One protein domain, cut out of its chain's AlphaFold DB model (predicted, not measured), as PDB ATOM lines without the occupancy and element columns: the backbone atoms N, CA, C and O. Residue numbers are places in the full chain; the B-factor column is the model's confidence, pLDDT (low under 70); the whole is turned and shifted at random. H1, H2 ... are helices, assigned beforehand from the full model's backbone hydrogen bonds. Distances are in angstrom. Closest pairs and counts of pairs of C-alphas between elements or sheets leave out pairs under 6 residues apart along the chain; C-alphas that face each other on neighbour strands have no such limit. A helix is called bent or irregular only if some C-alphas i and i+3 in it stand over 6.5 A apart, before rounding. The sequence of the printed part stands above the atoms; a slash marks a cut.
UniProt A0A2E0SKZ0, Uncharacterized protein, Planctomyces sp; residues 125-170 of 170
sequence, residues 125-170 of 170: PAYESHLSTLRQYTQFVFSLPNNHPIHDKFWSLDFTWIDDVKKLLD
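Overview. This is residues 125 to 170 of the 170 residues of an uncharacterized protein of Planctomyces sp (UniProt A0A2E0SKZ0). One long, kinked helix, H1, makes the longest part, and a hairpin of two shorter helices, H2 and H3, packs on one side of it at steep angles. Each helix touches both of the others. The printed part has 46 residues with three named helices, H1, H2 and H3 in chain order, and no named strand; the class is all helix. The whole is compact, with a radius of gyration of the C-alphas of 9.7 A, and spans 26 by 23 by 16 A.

Arrangement. Begin with H1, residues 125 to 143, which has a kink of 97 degrees near residue 132. It is irregular: C-alphas 129 and 132 are 7.8 A apart, and its line is a rough one. Go on to H2, residues 149 to 155, which H1 touches with residues 141 to 142 alone; the closest C-alphas are those of Val 141 and His 151, 5.9 A apart. These two run opposite ways at a steep tilt of 65 degrees. Next comes H3, residues 161 to 169, which forms a helical hairpin with H2, opposite ways at a steep tilt of 40 degrees; their closest C-alphas, of Ile 150 and Trp 161, are 5.1 A apart. H3 also touches H1, with the C-alphas of Tyr 137 and Val 165 closest at 7.0 A; they run the same way at a steep tilt of 58 degrees. The helix packing is mostly crossed. Every O i to N i+4 pair is within hydrogen-bond range in H2 and H3, against 9 of 15 in H1.

Along the chain. Find C-alpha 125 at (226.169, 213.255, 348.892); from there H1 runs 25.1 A to C-alpha 143. H2 begins at C-alpha 149, (243.313, 216.428, 337.780), and is 10.1 A long. H3 runs 12.5 A from C-alpha 161 to C-alpha 169 at (230.955, 217.653, 328.810).

Size, cuts and confidence. The C-alphas farthest apart are those of Pro 125 and Pro 145, at 26.8 A. The printed part has no cut and ends at residue 170, the chain's last. Both links, H1 to H2 and H2 to H3, are tight. The mean pLDDT of the printed part is 83.8; look at residue 129 for the one value under 70.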
ATOM      1  N   PRO A 125     227.420 213.165 349.640       77.81
ATOM      2  CA  PRO A 125     226.169 213.255 348.892       77.81
ATOM      3  C   PRO A 125     226.352 212.949 347.402       77.81
ATOM      4  O   PRO A 125     225.469 212.345 346.798       77.81
ATOM      5  N   ALA A 126     227.508 213.313 346.832       76.19
ATOM      6  CA  ALA A 126     227.817 213.082 345.423       76.19
ATOM      7  C   ALA A 126     227.972 211.591 345.101       76.19
ATOM      8  O   ALA A 126     227.719 211.177 343.975       76.19
ATOM      9  N   TYR A 127     228.341 210.755 346.074       77.62
ATOM     10  CA  TYR A 127     228.378 209.316 345.848       77.62
ATOM     11  C   TYR A 127     226.969 208.745 345.629       77.62
ATOM     12  O   TYR A 127     226.723 208.042 344.647       77.62
ATOM     13  N   GLU A 128     226.028 209.100 346.507       71.81
ATOM     14  CA  GLU A 128     224.653 208.600 346.444       71.81
ATOM     15  C   GLU A 128     223.892 209.128 345.232       71.81
ATOM     16  O   GLU A 128     223.254 208.354 344.515       71.81
ATOM     17  N   SER A 129     223.965 210.436 344.973       69.81
ATOM     18  CA  SER A 129     223.203 211.048 343.881       69.81
ATOM     19  C   SER A 129     223.682 210.624 342.496       69.81
ATOM     20  O   SER A 129     222.941 210.769 341.523       69.81
ATOM     21  N   HIS A 130     224.895 210.076 342.393       70.06
ATOM     22  CA  HIS A 130     225.523 209.767 341.113       70.06
ATOM     23  C   HIS A 130     225.861 208.290 340.947       70.06
ATOM     24  O   HIS A 130     226.456 207.951 339.925       70.06
ATOM     25  N   LEU A 131     225.438 207.403 341.858       72.50
ATOM     26  CA  LEU A 131     225.697 205.956 341.781       72.50
ATOM     27  C   LEU A 131     225.333 205.368 340.404       72.50
ATOM     28  O   LEU A 131     226.081 204.565 339.847       72.50
ATOM     29  N   SER A 132     224.218 205.821 339.821       71.44
ATOM     30  CA  SER A 132     223.755 205.418 338.484       71.44
ATOM     31  C   SER A 132     224.619 205.961 337.337       71.44
ATOM     32  O   SER A 132     224.700 205.332 336.283       71.44
ATOM     33  N   THR A 133     225.299 207.090 337.540       76.00
ATOM     34  CA  THR A 133     226.171 207.751 336.553       76.00
ATOM     35  C   THR A 133     227.659 207.465 336.747       76.00
ATOM     36  O   THR A 133     228.438 207.708 335.827       76.00
ATOM     37  N   LEU A 134     228.070 206.901 337.893       76.62
ATOM     38  CA  LEU A 134     229.470 206.567 338.180       76.62
ATOM     39  C   LEU A 134     230.065 205.739 337.044       76.62
ATOM     40  O   LEU A 134     231.102 206.095 336.501       76.62
ATOM     41  N   ARG A 135     229.358 204.691 336.605       73.19
ATOM     42  CA  ARG A 135     229.831 203.829 335.514       73.19
ATOM     43  C   ARG A 135     230.054 204.593 334.206       73.19
ATOM     44  O   ARG A 135     231.022 204.312 333.507       73.19
ATOM     45  N   GLN A 136     229.165 205.533 333.884       78.06
ATOM     46  CA  GLN A 136     229.251 206.343 332.671       78.06
ATOM     47  C   GLN A 136     230.477 207.257 332.718       78.06
ATOM     48  O   GLN A 136     231.281 207.259 331.789       78.06
ATOM     49  N   TYR A 137     230.649 208.012 333.804       85.19
ATOM     50  CA  TYR A 137     231.748 208.968 333.881       85.19
ATOM     51  C   TYR A 137     233.096 208.312 334.160       85.19
ATOM     52  O   TYR A 137     234.100 208.810 333.670       85.19
ATOM     53  N   THR A 138     233.154 207.167 334.844       81.56
ATOM     54  CA  THR A 138     234.416 206.438 335.036       81.56
ATOM     55  C   THR A 138     235.059 206.042 333.704       81.56
ATOM     56  O   THR A 138     236.274 206.148 333.564       81.56
ATOM     57  N   GLN A 139     234.271 205.656 332.693       81.12
ATOM     58  CA  GLN A 139     234.816 205.397 331.353       81.12
ATOM     59  C   GLN A 139     235.466 206.644 330.748       81.12
ATOM     60  O   GLN A 139     236.538 206.552 330.152       81.12
ATOM     61  N   PHE A 140     234.850 207.811 330.942       86.19
ATOM     62  CA  PHE A 140     235.431 209.080 330.521       86.19
ATOM     63  C   PHE A 140     236.717 209.393 331.297       86.19
ATOM     64  O   PHE A 140     237.725 209.708 330.670       86.19
ATOM     65  N   VAL A 141     236.730 209.224 332.625       86.81
ATOM     66  CA  VAL A 141     237.931 209.431 333.458       86.81
ATOM     67  C   VAL A 141     239.118 208.613 332.948       86.81
ATOM     68  O   VAL A 141     240.220 209.145 332.862       86.81
ATOM     69  N   PHE A 142     238.905 207.360 332.541       83.62
ATOM     70  CA  PHE A 142     239.979 206.514 332.008       83.62
ATOM     71  C   PHE A 142     240.419 206.843 330.583       83.62
ATOM     72  O   PHE A 142     241.469 206.372 330.153       83.62
ATOM     73  N   SER A 143     239.654 207.656 329.855       84.62
ATOM     74  CA  SER A 143     240.103 208.217 328.577       84.62
ATOM     75  C   SER A 143     240.990 209.456 328.749       84.62
ATOM     76  O   SER A 143     241.676 209.853 327.807       84.62
ATOM     77  N   LEU A 144     240.988 210.069 329.939       86.88
ATOM     78  CA  LEU A 144     241.837 211.216 330.243       86.88
ATOM     79  C   LEU A 144     243.289 210.767 330.481       86.88
ATOM     80  O   LEU A 144     243.526 209.650 330.942       86.88
ATOM     81  N   PRO A 145     244.282 211.636 330.218       87.31
ATOM     82  CA  PRO A 145     245.665 211.376 330.603       87.31
ATOM     83  C   PRO A 145     245.796 211.063 332.101       87.31
ATOM     84  O   PRO A 145     245.146 211.705 332.923       87.31
ATOM     85  N   ASN A 146     246.696 210.146 332.475       82.75
ATOM     86  CA  ASN A 146     246.897 209.745 333.879       82.75
ATOM     87  C   ASN A 146     247.251 210.912 334.823       82.75
ATOM     88  O   ASN A 146     247.046 210.794 336.023       82.75
ATOM     89  N   ASN A 147     247.803 212.009 334.294       86.94
ATOM     90  CA  ASN A 147     248.147 213.225 335.036       86.94
ATOM     91  C   ASN A 147     247.032 214.289 335.020       86.94
ATOM     92  O   ASN A 147     247.272 215.439 335.389       86.94
ATOM     93  N   HIS A 148     245.843 213.955 334.519       91.50
ATOM     94  CA  HIS A 148     244.714 214.871 334.499       91.50
ATOM     95  C   HIS A 148     244.125 215.014 335.917       91.50
ATOM     96  O   HIS A 148     243.872 213.996 336.558       91.50
ATOM     97  N   PRO A 149     243.794 216.227 336.404       93.12
ATOM     98  CA  PRO A 149     243.313 216.428 337.780       93.12
ATOM     99  C   PRO A 149     242.084 215.587 338.169       93.12
ATOM    100  O   PRO A 149     241.961 215.133 339.301       93.12
ATOM    101  N   ILE A 150     241.173 215.345 337.221       92.31
ATOM    102  CA  ILE A 150     240.000 214.469 337.418       92.31
ATOM    103  C   ILE A 150     240.414 213.021 337.716       92.31
ATOM    104  O   ILE A 150     239.755 212.353 338.509       92.31
ATOM    105  N   HIS A 151     241.501 212.543 337.107       88.38
ATOM    106  CA  HIS A 151     242.026 211.205 337.348       88.38
ATOM    107  C   HIS A 151     242.534 211.086 338.793       88.38
ATOM    108  O   HIS A 151     242.143 210.164 339.506       88.38
ATOM    109  N   ASP A 152     243.299 212.072 339.272       87.69
ATOM    110  CA  ASP A 152     243.790 212.109 340.659       87.69
ATOM    111  C   ASP A 152     242.643 212.151 341.677       87.69
ATOM    112  O   ASP A 152     242.649 211.424 342.676       87.69
ATOM    113  N   LYS A 153     241.617 212.965 341.411       89.81
ATOM    114  CA  LYS A 153     240.422 213.044 342.259       89.81
ATOM    115  C   LYS A 153     239.620 211.741 342.277       89.81
ATOM    116  O   LYS A 153     239.181 211.308 343.337       89.81
ATOM    117  N   PHE A 154     239.463 211.084 341.127       88.12
ATOM    118  CA  PHE A 154     238.804 209.778 341.045       88.12
ATOM    119  C   PHE A 154     239.498 208.744 341.937       88.12
ATOM    120  O   PHE A 154     238.841 208.079 342.740       88.12
ATOM    121  N   TRP A 155     240.824 208.644 341.837       84.69
ATOM    122  CA  TRP A 155     241.601 207.669 342.598       84.69
ATOM    123  C   TRP A 155     241.673 207.987 344.090       84.69
ATOM    124  O   TRP A 155     241.601 207.081 344.912       84.69
ATOM    125  N   SER A 156     241.729 209.264 344.464       84.81
ATOM    126  CA  SER A 156     241.714 209.693 345.870       84.81
ATOM    127  C   SER A 156     240.329 209.669 346.530       84.81
ATOM    128  O   SER A 156     240.206 210.074 347.685       84.81
ATOM    129  N   LEU A 157     239.298 209.177 345.827       83.19
ATOM    130  CA  LEU A 157     237.901 209.172 346.276       83.19
ATOM    131  C   LEU A 157     237.338 210.582 346.551       83.19
ATOM    132  O   LEU A 157     236.378 210.742 347.306       83.19
ATOM    133  N   ASP A 158     237.890 211.611 345.904       87.06
ATOM    134  CA  ASP A 158     237.322 212.959 345.880       87.06
ATOM    135  C   ASP A 158     236.222 213.039 344.814       87.06
ATOM    136  O   ASP A 158     236.460 213.414 343.665       87.06
ATOM    137  N   PHE A 159     234.986 212.720 345.203       86.44
ATOM    138  CA  PHE A 159     233.829 212.691 344.300       86.44
ATOM    139  C   PHE A 159     233.473 214.032 343.632       86.44
ATOM    140  O   PHE A 159     232.603 214.044 342.759       86.44
ATOM    141  N   THR A 160     234.161 215.142 343.941       87.94
ATOM    142  CA  THR A 160     234.026 216.382 343.153       87.94
ATOM    143  C   THR A 160     234.469 216.206 341.697       87.94
ATOM    144  O   THR A 160     234.041 216.978 340.837       87.94
ATOM    145  N   TRP A 161     235.239 215.151 341.383       89.69
ATOM    146  CA  TRP A 161     235.588 214.773 340.007       89.69
ATOM    147  C   TRP A 161     234.361 214.608 339.104       89.69
ATOM    148  O   TRP A 161     234.446 214.861 337.906       89.69
ATOM    149  N   ILE A 162     233.216 214.204 339.661       87.38
ATOM    150  CA  ILE A 162     231.989 213.986 338.892       87.38
ATOM    151  C   ILE A 162     231.448 215.310 338.352       87.38
ATOM    152  O   ILE A 162     231.061 215.398 337.186       87.38
ATOM    153  N   ASP A 163     231.440 216.349 339.184       87.62
ATOM    154  CA  ASP A 163     230.996 217.678 338.771       87.62
ATOM    155  C   ASP A 163     231.995 218.318 337.801       87.62
ATOM    156  O   ASP A 163     231.592 219.032 336.885       87.62
ATOM    157  N   ASP A 164     233.286 218.022 337.953       91.25
ATOM    158  CA  ASP A 164     234.311 218.449 336.998       91.25
ATOM    159  C   ASP A 164     234.136 217.769 335.630       91.25
ATOM    160  O   ASP A 164     234.262 218.433 334.604       91.25
ATOM    161  N   VAL A 165     233.774 216.478 335.592       90.50
ATOM    162  CA  VAL A 165     233.425 215.789 334.336       90.50
ATOM    163  C   VAL A 165     232.191 216.416 333.696       90.50
ATOM    164  O   VAL A 165     232.210 216.667 332.496       90.50
ATOM    165  N   LYS A 166     231.137 216.711 334.467       88.56
ATOM    166  CA  LYS A 166     229.933 217.372 333.932       88.56
ATOM    167  C   LYS A 166     230.273 218.693 333.247       88.56
ATOM    168  O   LYS A 166     229.935 218.867 332.086       88.56
ATOM    169  N   LYS A 167     231.048 219.552 333.916       90.50
ATOM    170  CA  LYS A 167     231.501 220.838 333.357       90.50
ATOM    171  C   LYS A 167     232.360 220.703 332.098       90.50
ATOM    172  O   LYS A 167     232.437 221.655 331.338       90.50
ATOM    173  N   LEU A 168     233.066 219.584 331.919       90.06
ATOM    174  CA  LEU A 168     233.856 219.323 330.711       90.06
ATOM    175  C   LEU A 168     233.012 218.820 329.535       90.06
ATOM    176  O   LEU A 168     233.473 218.895 328.397       90.06
ATOM    177  N   LEU A 169     231.849 218.230 329.814       86.31
ATOM    178  CA  LEU A 169     230.955 217.653 328.810       86.31
ATOM    179  C   LEU A 169     229.836 218.614 328.379       86.31
ATOM    180  O   LEU A 169     229.230 218.368 327.335       86.31
ATOM    181  N   ASP A 170     229.571 219.653 329.175       82.06
ATOM    182  CA  ASP A 170     228.693 220.790 328.854       82.06
ATOM    183  C   ASP A 170     229.363 221.777 327.875       82.06
ATOM    184  O   ASP A 170     228.653 222.280 326.971       82.06
TER     185      ASP A 170